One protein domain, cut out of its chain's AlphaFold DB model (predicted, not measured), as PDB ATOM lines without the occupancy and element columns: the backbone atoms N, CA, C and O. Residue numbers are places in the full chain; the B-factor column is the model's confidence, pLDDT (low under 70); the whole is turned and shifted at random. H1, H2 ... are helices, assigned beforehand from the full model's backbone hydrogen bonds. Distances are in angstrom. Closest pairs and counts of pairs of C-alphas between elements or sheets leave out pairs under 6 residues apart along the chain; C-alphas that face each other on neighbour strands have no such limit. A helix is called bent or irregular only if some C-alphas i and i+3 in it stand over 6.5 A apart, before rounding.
ATOM      1  N   PRO A  33     213.612 229.779 176.970       78.12
ATOM      2  CA  PRO A  33     213.850 230.890 177.881       78.12
ATOM      3  C   PRO A  33     213.979 232.204 177.108       78.12
ATOM      4  O   PRO A  33     214.493 232.218 175.985       78.12
ATOM      5  N   ALA A  34     213.533 233.312 177.701       83.62
ATOM      6  CA  ALA A  34     213.535 234.619 177.044       83.62
ATOM      7  C   ALA A  34     214.955 235.044 176.623       83.62
ATOM      8  O   ALA A  34     215.145 235.656 175.573       83.62
ATOM      9  N   GLU A  35     215.968 234.628 177.388       84.00
ATOM     10  CA  GLU A  35     217.392 234.822 177.102       84.00
ATOM     11  C   GLU A  35     217.846 234.181 175.777       84.00
ATOM     12  O   GLU A  35     218.871 234.568 175.215       84.00
ATOM     13  N   CYS A  36     217.077 233.224 175.251       86.25
ATOM     14  CA  CYS A  36     217.340 232.545 173.987       86.25
ATOM     15  C   CYS A  36     216.610 233.150 172.783       86.25
ATOM     16  O   CYS A  36     216.828 232.678 171.667       86.25
ATOM     17  N   ALA A  37     215.763 234.171 172.966       87.69
ATOM     18  CA  ALA A  37     214.899 234.692 171.902       87.69
ATOM     19  C   ALA A  37     215.683 235.110 170.644       87.69
ATOM     20  O   ALA A  37     215.294 234.789 169.527       87.69
ATOM     21  N   GLN A  38     216.844 235.741 170.821       84.94
ATOM     22  CA  GLN A  38     217.701 236.188 169.716       84.94
ATOM     23  C   GLN A  38     218.402 235.054 168.944       84.94
ATOM     24  O   GLN A  38     218.909 235.278 167.845       84.94
ATOM     25  N   PHE A  39     218.443 233.848 169.516       84.31
ATOM     26  CA  PHE A  39     219.030 232.651 168.905       84.31
ATOM     27  C   PHE A  39     217.964 231.680 168.393       84.31
ATOM     28  O   PHE A  39     218.290 230.660 167.790       84.31
ATOM     29  N   GLN A  40     216.684 231.976 168.626       83.88
ATOM     30  CA  GLN A  40     215.594 231.108 168.220       83.88
ATOM     31  C   GLN A  40     215.516 231.038 166.689       83.88
ATOM     32  O   GLN A  40     215.477 232.058 166.005       83.88
ATOM     33  N   GLY A  41     215.535 229.819 166.147       80.69
ATOM     34  CA  GLY A  41     215.486 229.581 164.701       80.69
ATOM     35  C   GLY A  41     216.771 229.928 163.940       80.69
ATOM     36  O   GLY A  41     216.802 229.755 162.724       80.69
ATOM     37  N   LYS A  42     217.832 230.387 164.619       83.19
ATOM     38  CA  LYS A  42     219.159 230.527 164.009       83.19
ATOM     39  C   LYS A  42     219.891 229.194 164.053       83.19
ATOM     40  O   LYS A  42     219.846 228.487 165.058       83.19
ATOM     41  N   ASP A  43     220.595 228.882 162.970       83.00
ATOM     42  CA  ASP A  43     221.480 227.728 162.944       83.00
ATOM     43  C   ASP A  43     222.694 227.990 163.861       83.00
ATOM     44  O   ASP A  43     223.356 229.024 163.712       83.00
ATOM     45  N   PRO A  44     222.999 227.105 164.823       80.12
ATOM     46  CA  PRO A  44     224.066 227.335 165.791       80.12
ATOM     47  C   PRO A  44     225.460 227.415 165.160       80.12
ATOM     48  O   PRO A  44     226.320 228.096 165.714       80.12
ATOM     49  N   ALA A  45     225.696 226.803 163.993       85.56
ATOM     50  CA  ALA A  45     226.971 226.933 163.288       85.56
ATOM     51  C   ALA A  45     227.159 228.330 162.669       85.56
ATOM     52  O   ALA A  45     228.276 228.699 162.311       85.56
ATOM     53  N   THR A  46     226.085 229.122 162.572       86.31
ATOM     54  CA  THR A  46     226.115 230.506 162.068       86.31
ATOM     55  C   THR A  46     226.269 231.561 163.167       86.31
ATOM     56  O   THR A  46     226.388 232.747 162.862       86.31
ATOM     57  N   ILE A  47     226.266 231.167 164.447       86.69
ATOM     58  CA  ILE A  47     226.443 232.095 165.568       86.69
ATOM     59  C   ILE A  47     227.935 232.403 165.725       86.69
ATOM     60  O   ILE A  47     228.725 231.529 166.080       86.69
ATOM     61  N   ASP A  48     228.327 233.659 165.499       87.81
ATOM     62  CA  ASP A  48     229.697 234.093 165.772       87.81
ATOM     63  C   ASP A  48     229.914 234.242 167.286       87.81
ATOM     64  O   ASP A  48     229.457 235.188 167.923       87.81
ATOM     65  N   LEU A  49     230.609 233.266 167.872       88.56
ATOM     66  CA  LEU A  49     230.958 233.244 169.295       88.56
ATOM     67  C   LEU A  49     232.290 233.953 169.600       88.56
ATOM     68  O   LEU A  49     232.761 233.889 170.737       88.56
ATOM     69  N   LYS A  50     232.931 234.579 168.604       91.25
ATOM     70  CA  LYS A  50     234.174 235.340 168.802       91.25
ATOM     71  C   LYS A  50     233.865 236.727 169.350       91.25
ATOM     72  O   LYS A  50     234.646 237.255 170.138       91.25
ATOM     73  N   GLU A  51     232.700 237.266 169.004       90.94
ATOM     74  CA  GLU A  51     232.188 238.497 169.589       90.94
ATOM     75  C   GLU A  51     231.823 238.288 171.075       90.94
ATOM     76  O   GLU A  51     230.925 237.502 171.401       90.94
ATOM     77  N   PRO A  52     232.464 239.006 172.019       89.31
ATOM     78  CA  PRO A  52     232.294 238.757 173.453       89.31
ATOM     79  C   PRO A  52     230.863 239.013 173.938       89.31
ATOM     80  O   PRO A  52     230.379 238.320 174.833       89.31
ATOM     81  N   ALA A  53     230.155 239.966 173.324       89.56
ATOM     82  CA  ALA A  53     228.751 240.233 173.625       89.56
ATOM     83  C   ALA A  53     227.833 239.080 173.181       89.56
ATOM     84  O   ALA A  53     226.940 238.679 173.931       89.56
ATOM     85  N   VAL A  54     228.082 238.508 171.996       89.62
ATOM     86  CA  VAL A  54     227.310 237.375 171.463       89.62
ATOM     87  C   VAL A  54     227.581 236.126 172.290       89.62
ATOM     88  O   VAL A  54     226.636 235.458 172.704       89.62
ATOM     89  N   LYS A  55     228.850 235.864 172.626       91.62
ATOM     90  CA  LYS A  55     229.234 234.761 173.507       91.62
ATOM     91  C   LYS A  55     228.567 234.866 174.878       91.62
ATOM     92  O   LYS A  55     227.958 233.905 175.331       91.62
ATOM     93  N   ALA A  56     228.624 236.033 175.521       91.94
ATOM     94  CA  ALA A  56     228.005 236.231 176.830       91.94
ATOM     95  C   ALA A  56     226.488 236.002 176.792       91.94
ATOM     96  O   ALA A  56     225.907 235.473 177.739       91.94
ATOM     97  N   ALA A  57     225.833 236.396 175.702       89.75
ATOM     98  CA  ALA A  57     224.402 236.203 175.560       89.75
ATOM     99  C   ALA A  57     224.039 234.749 175.203       89.75
ATOM    100  O   ALA A  57     223.053 234.226 175.720       89.75
ATOM    101  N   HIS A  58     224.862 234.071 174.400       90.56
ATOM    102  CA  HIS A  58     224.749 232.637 174.137       90.56
ATOM    103  C   HIS A  58     224.917 231.823 175.427       90.56
ATOM    104  O   HIS A  58     224.073 230.989 175.746       90.56
ATOM    105  N   ASP A  59     225.940 232.125 176.227       91.38
ATOM    106  CA  ASP A  59     226.196 231.456 177.504       91.38
ATOM    107  C   ASP A  59     225.026 231.641 178.489       91.38
ATOM    108  O   ASP A  59     224.633 230.696 179.175       91.38
ATOM    109  N   LYS A  60     224.408 232.833 178.521       90.88
ATOM    110  CA  LYS A  60     223.181 233.085 179.301       90.88
ATOM    111  C   LYS A  60     222.010 232.228 178.825       90.88
ATOM    112  O   LYS A  60     221.323 231.637 179.655       90.88
ATOM    113  N   CYS A  61     221.800 232.130 177.513       90.19
ATOM    114  CA  CYS A  61     220.769 231.268 176.943       90.19
ATOM    115  C   CYS A  61     220.983 229.791 177.323       90.19
ATOM    116  O   CYS A  61     220.049 229.124 177.769       90.19
ATOM    117  N   GLU A  62     222.210 229.279 177.219       89.12
ATOM    118  CA  GLU A  62     222.527 227.889 177.571       89.12
ATOM    119  C   GLU A  62     222.353 227.613 179.073       89.12
ATOM    120  O   GLU A  62     221.783 226.586 179.461       89.12
ATOM    121  N   ALA A  63     222.761 228.549 179.934       90.62
ATOM    122  CA  ALA A  63     222.518 228.459 181.373       90.62
ATOM    123  C   ALA A  63     221.014 228.422 181.696       90.62
ATOM    124  O   ALA A  63     220.569 227.579 182.481       90.62
ATOM    125  N   ALA A  64     220.222 229.281 181.048       87.75
ATOM    126  CA  ALA A  64     218.773 229.334 181.214       87.75
ATOM    127  C   ALA A  64     218.090 228.041 180.744       87.75
ATOM    128  O   ALA A  64     217.245 227.495 181.454       87.75
ATOM    129  N   LYS A  65     218.504 227.480 179.597       85.62
ATOM    130  CA  LYS A  65     218.024 226.168 179.127       85.62
ATOM    131  C   LYS A  65     218.324 225.062 180.128       85.62
ATOM    132  O   LYS A  65     217.454 224.239 180.405       85.62
ATOM    133  N   LYS A  66     219.536 225.035 180.690       85.75
ATOM    134  CA  LYS A  66     219.929 224.022 181.677       85.75
ATOM    135  C   LYS A  66     219.094 224.128 182.955       85.75
ATOM    136  O   LYS A  66     218.659 223.105 183.477       85.75
ATOM    137  N   ALA A  67     218.829 225.347 183.427       85.69
ATOM    138  CA  ALA A  67     217.966 225.584 184.580       85.69
ATOM    139  C   ALA A  67     216.510 225.170 184.304       85.69
ATOM    140  O   ALA A  67     215.909 224.474 185.122       85.69
ATOM    141  N   ALA A  68     215.964 225.535 183.139       83.50
ATOM    142  CA  ALA A  68     214.619 225.141 182.726       83.50
ATOM    143  C   ALA A  68     214.481 223.615 182.617       83.50
ATOM    144  O   ALA A  68     213.500 223.051 183.100       83.50
ATOM    145  N   LYS A  69     215.494 222.939 182.059       81.88
ATOM    146  CA  LYS A  69     215.537 221.477 181.979       81.88
ATOM    147  C   LYS A  69     215.548 220.835 183.368       81.88
ATOM    148  O   LYS A  69     214.720 219.977 183.625       81.88
ATOM    149  N   ALA A  70     216.400 221.303 184.280       82.19
ATOM    150  CA  ALA A  70     216.443 220.778 185.646       82.19
ATOM    151  C   ALA A  70     215.097 220.934 186.379       82.19
ATOM    152  O   ALA A  70     214.668 220.026 187.080       82.19
ATOM    153  N   LYS A  71     214.397 222.061 186.188       79.12
ATOM    154  CA  LYS A  71     213.044 222.259 186.738       79.12
ATOM    155  C   LYS A  71     212.016 221.310 186.120       79.12
ATOM    156  O   LYS A  71     211.134 220.844 186.832       79.12
ATOM    157  N   ALA A  72     212.123 221.033 184.822       77.38
ATOM    158  CA  ALA A  72     211.259 220.072 184.146       77.38
ATOM    159  C   ALA A  72     211.532 218.635 184.617       77.38
ATOM    160  O   ALA A  72     210.582 217.918 184.908       77.38
ATOM    161  N   ASP A  73     212.799 218.238 184.756       76.62
ATOM    162  CA  ASP A  73     213.192 216.917 185.263       76.62
ATOM    163  C   ASP A  73     212.699 216.703 186.708       76.62
ATOM    164  O   ASP A  73     212.147 215.650 187.024       76.62
ATOM    165  N   GLU A  74     212.810 217.719 187.573       76.25
ATOM    166  CA  GLU A  74     212.255 217.689 188.938       76.25
ATOM    167  C   GLU A  74     210.721 217.568 188.941       76.25
ATOM    168  O   GLU A  74     210.164 216.809 189.731       76.25
ATOM    169  N   ALA A  75     210.027 218.275 188.041       71.31
ATOM    170  CA  ALA A  75     208.573 218.173 187.913       71.31
ATOM    171  C   ALA A  75     208.135 216.782 187.420       71.31
ATOM    172  O   ALA A  75     207.184 216.217 187.951       71.31
ATOM    173  N   VAL A  76     208.853 216.208 186.450       70.88
ATOM    174  CA  VAL A  76     208.598 214.848 185.945       70.88
ATOM    175  C   VAL A  76     208.851 213.807 187.033       70.88
ATOM    176  O   VAL A  76     208.063 212.877 187.179       70.88
ATOM    177  N   LYS A  77     209.915 213.968 187.827       68.62
ATOM    178  CA  LYS A  77     210.188 213.095 188.973       68.62
ATOM    179  C   LYS A  77     209.067 213.165 190.014       68.62
ATOM    180  O   LYS A  77     208.607 212.120 190.460       68.62
ATOM    181  N   ALA A  78     208.590 214.367 190.344       65.75
ATOM    182  CA  ALA A  78     207.477 214.551 191.274       65.75
ATOM    183  C   ALA A  78     206.172 213.899 190.778       65.75
ATOM    184  O   ALA A  78     205.413 213.377 191.583       65.75
ATOM    185  N   GLU A  79     205.918 213.879 189.466       59.59
ATOM    186  CA  GLU A  79     204.751 213.204 188.877       59.59
ATOM    187  C   GLU A  79     204.875 211.671 188.828       59.59
ATOM    188  O   GLU A  79     203.855 210.994 188.768       59.59
ATOM    189  N   HIS A  80     206.093 211.115 188.849       56.00
ATOM    190  CA  HIS A  80     206.333 209.663 188.787       56.00
ATOM    191  C   HIS A  80     206.402 208.989 190.172       56.00
ATOM    192  O   HIS A  80     206.399 207.761 190.246       56.00
ATOM    193  N   GLU A  81     206.494 209.768 191.259       56.75
ATOM    194  CA  GLU A  81     206.455 209.284 192.654       56.75
ATOM    195  C   GLU A  81     205.028 209.247 193.256       56.75
ATOM    196  O   GLU A  81     204.880 208.945 194.442       56.75
ATOM    197  N   HIS A  82     203.985 209.527 192.461       47.97
ATOM    198  CA  HIS A  82     202.571 209.461 192.862       47.97
ATOM    199  C   HIS A  82     201.852 208.200 192.370       47.97
ATOM    200  O   HIS A  82     202.027 207.828 191.188       47.97
TER     201      HIS A  82
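This is residues 33 to 82 of the 82 residues of an uncharacterized protein of Tahibacter aquaticus (UniProt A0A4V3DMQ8). What would one see first? Short helix H1 packs crosswise on the first half of one long helix, H2, with a loop of residues 40 to 51 joining them and making a small head at one end. Residues 69 to 82, of which 69 to 80 belong to H2, stick out as an arm that adds to the length. What are the make-up and size? The printed part has 50 residues with two named helices, H1 then H2, and no named strand: the class is all helix. It is only just loose, close to extended, with a radius of gyration of the C-alphas of 14.4 A and spans of 47 by 18 by 16 A.

Where is H1? It holds residues 34 to 39, with C-alpha 34 at (213.535, 234.619, 177.044), and is irregular: C-alphas 35 and 38 are 7.5 A apart. Where is H2? It holds residues 52 to 80, 41.9 A from first to last C-alpha, and ends at C-alpha 80 at (206.333, 209.663, 188.787).

How does H1 stand to H2? They touch, H2 with residues 57 to 64 alone; the closest C-alphas, of Cys 36 and Cys 61, are 4.7 A apart. They run opposite ways at a steep tilt of 54 degrees. What do the backbones show? In H2 every O i to N i+4 pair is within hydrogen-bond range; in H1 0 of 2 are, beside 2 of 3 O i to N i+3 pairs.

How far does it reach? The two C-alphas farthest apart, of Glu 51 and His 82, are 47.6 A apart. Is there a cut or a long link? The printed part has no cut, and the link from H1 to H2, 12 residues, is long. Where is confidence low? The mean pLDDT of the printed part is 82.0, and residues 77 to 82 are under 70.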